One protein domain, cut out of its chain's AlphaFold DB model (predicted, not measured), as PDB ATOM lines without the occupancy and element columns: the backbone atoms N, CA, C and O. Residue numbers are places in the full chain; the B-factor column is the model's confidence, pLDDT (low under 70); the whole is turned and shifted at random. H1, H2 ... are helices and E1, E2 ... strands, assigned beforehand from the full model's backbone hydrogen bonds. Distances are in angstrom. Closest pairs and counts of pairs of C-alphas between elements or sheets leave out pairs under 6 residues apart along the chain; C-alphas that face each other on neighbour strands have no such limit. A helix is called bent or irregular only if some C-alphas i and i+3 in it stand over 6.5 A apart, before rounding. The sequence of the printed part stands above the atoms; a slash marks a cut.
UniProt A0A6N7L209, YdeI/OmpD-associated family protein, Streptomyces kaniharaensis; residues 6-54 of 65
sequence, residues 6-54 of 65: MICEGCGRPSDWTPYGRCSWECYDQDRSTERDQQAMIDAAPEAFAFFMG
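This is residues 6 to 54 of the 65 residues of the protein "YdeI/OmpD-associated family protein" of Streptomyces kaniharaensis (UniProt A0A6N7L209). A long kinked helix, H2, makes one side of the domain and arches round the short helix H1, which sits in the inner angle of the kink; on the other side of H1 lie the loops of residues 6 to 24, with the small strand E1 among them. E1 is tied to the first residues of the printed part by a short antiparallel pairing. The printed part has 49 residues, with one named strand and two named helices in the order E1, H1, H2, and its class is mostly helix. It is compact, with a radius of gyration of the C-alphas of 10.2 A, and rounded, with spans of 26 by 23 by 15 A.

The printed part begins at Met 6, whose C-alpha is at (-14.200, 9.846, 2.584). The strand E1 is residues 14 to 16, 7.2 A from first to last C-alpha, and starts with C-alpha 14 at (-15.704, 11.856, -2.566). The helix H1 is residues 25 to 28, 4.8 A from first to last C-alpha. The helix H2 is residues 35 to 52, 23.0 A long, from C-alpha 35 at (-31.210, -4.915, 9.786) to C-alpha 52 at (-26.354, 17.587, 8.776).

Residues 6 to 7 pair antiparallel with residues 14 to 15 of E1, and E1 pairs with no named strand. E1 and H1 are apart, and so are E1 and H2. H1 and H2 touch, with 5 pairs of C-alphas within 8 A. Their closest C-alphas are those of Trp 25 and Phe 52, 5.8 A apart, and their centres are 10.2 A apart. H2 has a kink of 65 degrees near residue 46. It is irregular there: C-alphas 43 and 46 are 7.7 A apart. In H2, 12 of 14 pairs of O i and N i+4 are within hydrogen-bond range; H1 is too short for such a pair, and its one pair of O i and N i+3 is within range.

The two C-alphas farthest apart are those of Thr 34 and Gly 54, at 28.1 A. The C-alphas of Met 6 and Gly 54, the first and last printed, are 19.2 A apart. The printed part has no cut. Eight residues link E1 to H1 and six link H1 to H2; both links are short but not tight. The mean pLDDT of the printed part is 92.9, and no printed residue is under 70.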
ATOM      1  N   MET A   6     -13.609  11.182   2.660       90.06
ATOM      2  CA  MET A   6     -14.200   9.846   2.584       90.06
ATOM      3  C   MET A   6     -15.004   9.665   1.291       90.06
ATOM      4  O   MET A   6     -15.304  10.641   0.606       90.06
ATOM      5  N   ILE A   7     -15.381   8.428   0.958       94.56
ATOM      6  CA  ILE A   7     -16.372   8.154  -0.092       94.56
ATOM      7  C   ILE A   7     -17.740   7.997   0.572       94.56
ATOM      8  O   ILE A   7     -17.915   7.103   1.392       94.56
ATOM      9  N   CYS A   8     -18.708   8.848   0.228       93.88
ATOM     10  CA  CYS A   8     -20.072   8.732   0.744       93.88
ATOM     11  C   CYS A   8     -20.687   7.395   0.320       93.88
ATOM     12  O   CYS A   8     -20.850   7.153  -0.875       93.88
ATOM     13  N   GLU A   9     -21.103   6.552   1.265       93.44
ATOM     14  CA  GLU A   9     -21.641   5.227   0.911       93.44
ATOM     15  C   GLU A   9     -23.108   5.276   0.434       93.44
ATOM     16  O   GLU A   9     -23.652   4.249   0.050       93.44
ATOM     17  N   GLY A  10     -23.740   6.458   0.407       93.12
ATOM     18  CA  GLY A  10     -25.065   6.655  -0.204       93.12
ATOM     19  C   GLY A  10     -25.014   7.074  -1.679       93.12
ATOM     20  O   GLY A  10     -25.847   6.660  -2.478       93.12
ATOM     21  N   CYS A  11     -24.031   7.892  -2.077       93.81
ATOM     22  CA  CYS A  11     -23.937   8.416  -3.451       93.81
ATOM     23  C   CYS A  11     -22.634   8.063  -4.188       93.81
ATOM     24  O   CYS A  11     -22.488   8.396  -5.363       93.81
ATOM     25  N   GLY A  12     -21.672   7.430  -3.512       94.62
ATOM     26  CA  GLY A  12     -20.388   7.000  -4.073       94.62
ATOM     27  C   GLY A  12     -19.400   8.128  -4.387       94.62
ATOM     28  O   GLY A  12     -18.359   7.875  -4.991       94.62
ATOM     29  N   ARG A  13     -19.701   9.379  -4.016       91.25
ATOM     30  CA  ARG A  13     -18.848  10.537  -4.325       91.25
ATOM     31  C   ARG A  13     -17.825  10.803  -3.214       91.25
ATOM     32  O   ARG A  13     -18.160  10.618  -2.042       91.25
ATOM     33  N   PRO A  14     -16.619  11.296  -3.553       92.00
ATOM     34  CA  PRO A  14     -15.704  11.856  -2.566       92.00
ATOM     35  C   PRO A  14     -16.342  13.051  -1.847       92.00
ATOM     36  O   PRO A  14     -16.907  13.934  -2.495       92.00
ATOM     37  N   SER A  15     -16.242  13.086  -0.523       88.94
ATOM     38  CA  SER A  15     -16.728  14.179   0.319       88.94
ATOM     39  C   SER A  15     -15.784  14.443   1.489       88.94
ATOM     40  O   SER A  15     -14.914  13.625   1.803       88.94
ATOM     41  N   ASP A  16     -15.996  15.571   2.170       87.81
ATOM     42  CA  ASP A  16     -15.438  15.791   3.506       87.81
ATOM     43  C   ASP A  16     -15.874  14.636   4.432       87.81
ATOM     44  O   ASP A  16     -16.970  14.079   4.285       87.81
ATOM     45  N   TRP A  17     -14.992  14.243   5.351       89.94
ATOM     46  CA  TRP A  17     -15.270  13.190   6.324       89.94
ATOM     47  C   TRP A  17     -16.438  13.566   7.242       89.94
ATOM     48  O   TRP A  17     -16.496  14.679   7.769       89.94
ATOM     49  N   THR A  18     -17.345  12.615   7.471       90.19
ATOM     50  CA  THR A  18     -18.419  12.717   8.466       90.19
ATOM     51  C   THR A  18     -18.441  11.453   9.325       90.19
ATOM     52  O   THR A  18     -18.095  10.373   8.836       90.19
ATOM     53  N   PRO A  19     -18.878  11.535  10.594       90.88
ATOM     54  CA  PRO A  19     -18.951  10.357  11.459       90.88
ATOM     55  C   PRO A  19     -20.031   9.356  11.021       90.88
ATOM     56  O   PRO A  19     -20.012   8.207  11.446       90.88
ATOM     57  N   TYR A  20     -20.962   9.778  10.162       93.12
ATOM     58  CA  TYR A  20     -22.109   8.980   9.724       93.12
ATOM     59  C   TYR A  20     -21.893   8.267   8.389       93.12
ATOM     60  O   TYR A  20     -22.824   7.675   7.849       93.12
ATOM     61  N   GLY A  21     -20.699   8.380   7.809       91.94
ATOM     62  CA  GLY A  21     -20.379   7.753   6.532       91.94
ATOM     63  C   GLY A  21     -21.175   8.310   5.338       91.94
ATOM     64  O   GLY A  21     -21.320   7.657   4.299       91.94
ATOM     65  N   ARG A  22     -21.777   9.494   5.491       94.56
ATOM     66  CA  ARG A  22     -22.747  10.079   4.553       94.56
ATOM     67  C   ARG A  22     -22.493  11.570   4.388       94.56
ATOM     68  O   ARG A  22     -22.139  12.247   5.348       94.56
ATOM     69  N   CYS A  23     -22.661  12.086   3.173       93.00
ATOM     70  CA  CYS A  23     -22.371  13.490   2.867       93.00
ATOM     71  C   CYS A  23     -23.548  14.446   3.123       93.00
ATOM     72  O   CYS A  23     -23.350  15.656   3.118       93.00
ATOM     73  N   SER A  24     -24.763  13.928   3.309       93.44
ATOM     74  CA  SER A  24     -25.974  14.716   3.557       93.44
ATOM     75  C   SER A  24     -27.026  13.888   4.293       93.44
ATOM     76  O   SER A  24     -26.940  12.655   4.311       93.44
ATOM     77  N   TRP A  25     -28.046  14.567   4.827       94.69
ATOM     78  CA  TRP A  25     -29.237  13.919   5.383       94.69
ATOM     79  C   TRP A  25     -29.920  13.001   4.362       94.69
ATOM     80  O   TRP A  25     -30.226  11.862   4.678       94.69
ATOM     81  N   GLU A  26     -30.062  13.441   3.110       94.25
ATOM     82  CA  GLU A  26     -30.680  12.634   2.045       94.25
ATOM     83  C   GLU A  26     -29.921  11.330   1.777       94.25
ATOM     84  O   GLU A  26     -30.527  10.302   1.498       94.25
ATOM     85  N   CYS A  27     -28.586  11.348   1.859       94.88
ATOM     86  CA  CYS A  27     -27.796  10.120   1.744       94.88
ATOM     87  C   CYS A  27     -27.890   9.275   3.024       94.88
ATOM     88  O   CYS A  27     -27.769   8.050   2.968       94.88
ATOM     89  N   TYR A  28     -28.057   9.921   4.179       95.38
ATOM     90  CA  TYR A  28     -28.207   9.248   5.461       95.38
ATOM     91  C   TYR A  28     -29.529   8.494   5.575       95.38
ATOM     92  O   TYR A  28     -29.493   7.351   6.013       95.38
ATOM     93  N   ASP A  29     -30.630   9.068   5.104       94.81
ATOM     94  CA  ASP A  29     -31.987   8.508   5.194       94.81
ATOM     95  C   ASP A  29     -32.246   7.311   4.253       94.81
ATOM     96  O   ASP A  29     -33.311   6.708   4.268       94.81
ATOM     97  N   GLN A  30     -31.273   6.940   3.415       95.44
ATOM     98  CA  GLN A  30     -31.384   5.763   2.546       95.44
ATOM     99  C   GLN A  30     -31.396   4.454   3.346       95.44
ATOM    100  O   GLN A  30     -30.743   4.342   4.381       95.44
ATOM    101  N   ASP A  31     -32.031   3.412   2.819       94.38
ATOM    102  CA  ASP A  31     -32.020   2.096   3.463       94.38
ATOM    103  C   ASP A  31     -30.609   1.500   3.570       94.38
ATOM    104  O   ASP A  31     -29.719   1.734   2.742       94.38
ATOM    105  N   ARG A  32     -30.401   0.701   4.616       92.75
ATOM    106  CA  ARG A  32     -29.178  -0.072   4.835       92.75
ATOM    107  C   ARG A  32     -29.387  -1.533   4.454       92.75
ATOM    108  O   ARG A  32     -30.471  -2.089   4.590       92.75
ATOM    109  N   SER A  33     -28.308  -2.181   4.015       91.44
ATOM    110  CA  SER A  33     -28.344  -3.570   3.538       91.44
ATOM    111  C   SER A  33     -28.583  -4.605   4.638       91.44
ATOM    112  O   SER A  33     -28.940  -5.740   4.331       91.44
ATOM    113  N   THR A  34     -28.343  -4.255   5.905       94.62
ATOM    114  CA  THR A  34     -28.553  -5.157   7.042       94.62
ATOM    115  C   THR A  34     -29.496  -4.530   8.057       94.62
ATOM    116  O   THR A  34     -29.456  -3.324   8.295       94.62
ATOM    117  N   GLU A  35     -30.314  -5.361   8.708       95.62
ATOM    118  CA  GLU A  35     -31.210  -4.915   9.786       95.62
ATOM    119  C   GLU A  35     -30.432  -4.275  10.941       95.62
ATOM    120  O   GLU A  35     -30.882  -3.300  11.537       95.62
ATOM    121  N   ARG A  36     -29.228  -4.785  11.229       96.12
ATOM    122  CA  ARG A  36     -28.342  -4.224  12.255       96.12
ATOM    123  C   ARG A  36     -27.932  -2.791  11.922       96.12
ATOM    124  O   ARG A  36     -27.985  -1.930  12.796       96.12
ATOM    125  N   ASP A  37     -27.518  -2.544  10.684       92.94
ATOM    126  CA  ASP A  37     -27.092  -1.212  10.251       92.94
ATOM    127  C   ASP A  37     -28.287  -0.263  10.132       92.94
ATOM    128  O   ASP A  37     -28.167   0.917  10.455       92.94
ATOM    129  N   GLN A  38     -29.452  -0.779   9.727       95.19
ATOM    130  CA  GLN A  38     -30.700  -0.021   9.716       95.19
ATOM    131  C   GLN A  38     -31.089   0.419  11.132       95.19
ATOM    132  O   GLN A  38     -31.413   1.584  11.343       95.19
ATOM    133  N   GLN A  39     -31.010  -0.479  12.117       96.75
ATOM    134  CA  GLN A  39     -31.312  -0.136  13.504       96.75
ATOM    135  C   GLN A  39     -30.318   0.893  14.053       96.75
ATOM    136  O   GLN A  39     -30.736   1.886  14.639       96.75
ATOM    137  N   ALA A  40     -29.018   0.723  13.793       93.75
ATOM    138  CA  ALA A  40     -28.006   1.698  14.197       93.75
ATOM    139  C   ALA A  40     -28.226   3.081  13.551       93.75
ATOM    140  O   ALA A  40     -27.999   4.107  14.191       93.75
ATOM    141  N   MET A  41     -28.689   3.119  12.296       95.25
ATOM    142  CA  MET A  41     -29.095   4.356  11.626       95.25
ATOM    143  C   MET A  41     -30.298   5.006  12.322       95.25
ATOM    144  O   MET A  41     -30.279   6.209  12.558       95.25
ATOM    145  N   ILE A  42     -31.327   4.231  12.671       95.56
ATOM    146  CA  ILE A  42     -32.517   4.743  13.367       95.56
ATOM    147  C   ILE A  42     -32.134   5.313  14.738       95.56
ATOM    148  O   ILE A  42     -32.529   6.431  15.067       95.56
ATOM    149  N   ASP A  43     -31.325   4.582  15.507       96.50
ATOM    150  CA  ASP A  43     -30.909   4.983  16.854       96.50
ATOM    151  C   ASP A  43     -30.101   6.294  16.835       96.50
ATOM    152  O   ASP A  43     -30.259   7.141  17.714       96.50
ATOM    153  N   ALA A  44     -29.268   6.493  15.807       95.06
ATOM    154  CA  ALA A  44     -28.434   7.684  15.639       95.06
ATOM    155  C   ALA A  44     -29.104   8.824  14.842       95.06
ATOM    156  O   ALA A  44     -28.518   9.904  14.709       95.06
ATOM    157  N   ALA A  45     -30.323   8.627  14.322       94.56
ATOM    158  CA  ALA A  45     -30.990   9.579  13.435       94.56
ATOM    159  C   ALA A  45     -31.150  10.999  14.017       94.56
ATOM    160  O   ALA A  45     -30.893  11.954  13.279       94.56
ATOM    161  N   PRO A  46     -31.500  11.203  15.307       94.19
ATOM    162  CA  PRO A  46     -31.624  12.552  15.868       94.19
ATOM    163  C   PRO A  46     -30.303  13.333  15.856       94.19
ATOM    164  O   PRO A  46     -30.271  14.516  15.512       94.19
ATOM    165  N   GLU A  47     -29.201  12.666  16.201       92.69
ATOM    166  CA  GLU A  47     -27.866  13.271  16.228       92.69
ATOM    167  C   GLU A  47     -27.354  13.531  14.808       92.69
ATOM    168  O   GLU A  47     -26.834  14.611  14.521       92.69
ATOM    169  N   ALA A  48     -27.570  12.576  13.897       92.56
ATOM    170  CA  ALA A  48     -27.231  12.722  12.488       92.56
ATOM    171  C   ALA A  48     -27.990  13.883  11.837       92.56
ATOM    172  O   ALA A  48     -27.392  14.691  11.123       92.56
ATOM    173  N   PHE A  49     -29.286  14.020  12.127       93.31
ATOM    174  CA  PHE A  49     -30.093  15.140  11.655       93.31
ATOM    175  C   PHE A  49     -29.526  16.475  12.145       93.31
ATOM    176  O   PHE A  49     -29.301  17.380  11.341       93.31
ATOM    177  N   ALA A  50     -29.226  16.590  13.443       91.44
ATOM    178  CA  ALA A  50     -28.646  17.807  14.006       91.44
ATOM    179  C   ALA A  50     -27.305  18.169  13.343       91.44
ATOM    180  O   ALA A  50     -27.094  19.327  12.972       91.44
ATOM    181  N   PHE A  51     -26.439  17.176  13.124       89.88
ATOM    182  CA  PHE A  51     -25.163  17.350  12.430       89.88
ATOM    183  C   PHE A  51     -25.351  17.876  11.002       89.88
ATOM    184  O   PHE A  51     -24.770  18.903  10.647       89.88
ATOM    185  N   PHE A  52     -26.179  17.215  10.185       90.00
ATOM    186  CA  PHE A  52     -26.354  17.587   8.776       90.00
ATOM    187  C   PHE A  52     -27.104  18.904   8.584       90.00
ATOM    188  O   PHE A  52     -26.825  19.626   7.629       90.00
ATOM    189  N   MET A  53     -28.005  19.253   9.500       89.19
ATOM    190  CA  MET A  53     -28.725  20.527   9.470       89.19
ATOM    191  C   MET A  53     -27.921  21.691  10.066       89.19
ATOM    192  O   MET A  53     -28.415  22.819  10.115       89.19
ATOM    193  N   GLY A  54     -26.692  21.447  10.541       79.56
ATOM    194  CA  GLY A  54     -25.879  22.469  11.203       79.56
ATOM    195  C   GLY A  54     -26.525  22.999  12.486       79.56
ATOM    196  O   GLY A  54     -26.242  24.121  12.921       79.56
TER     197      GLY A  54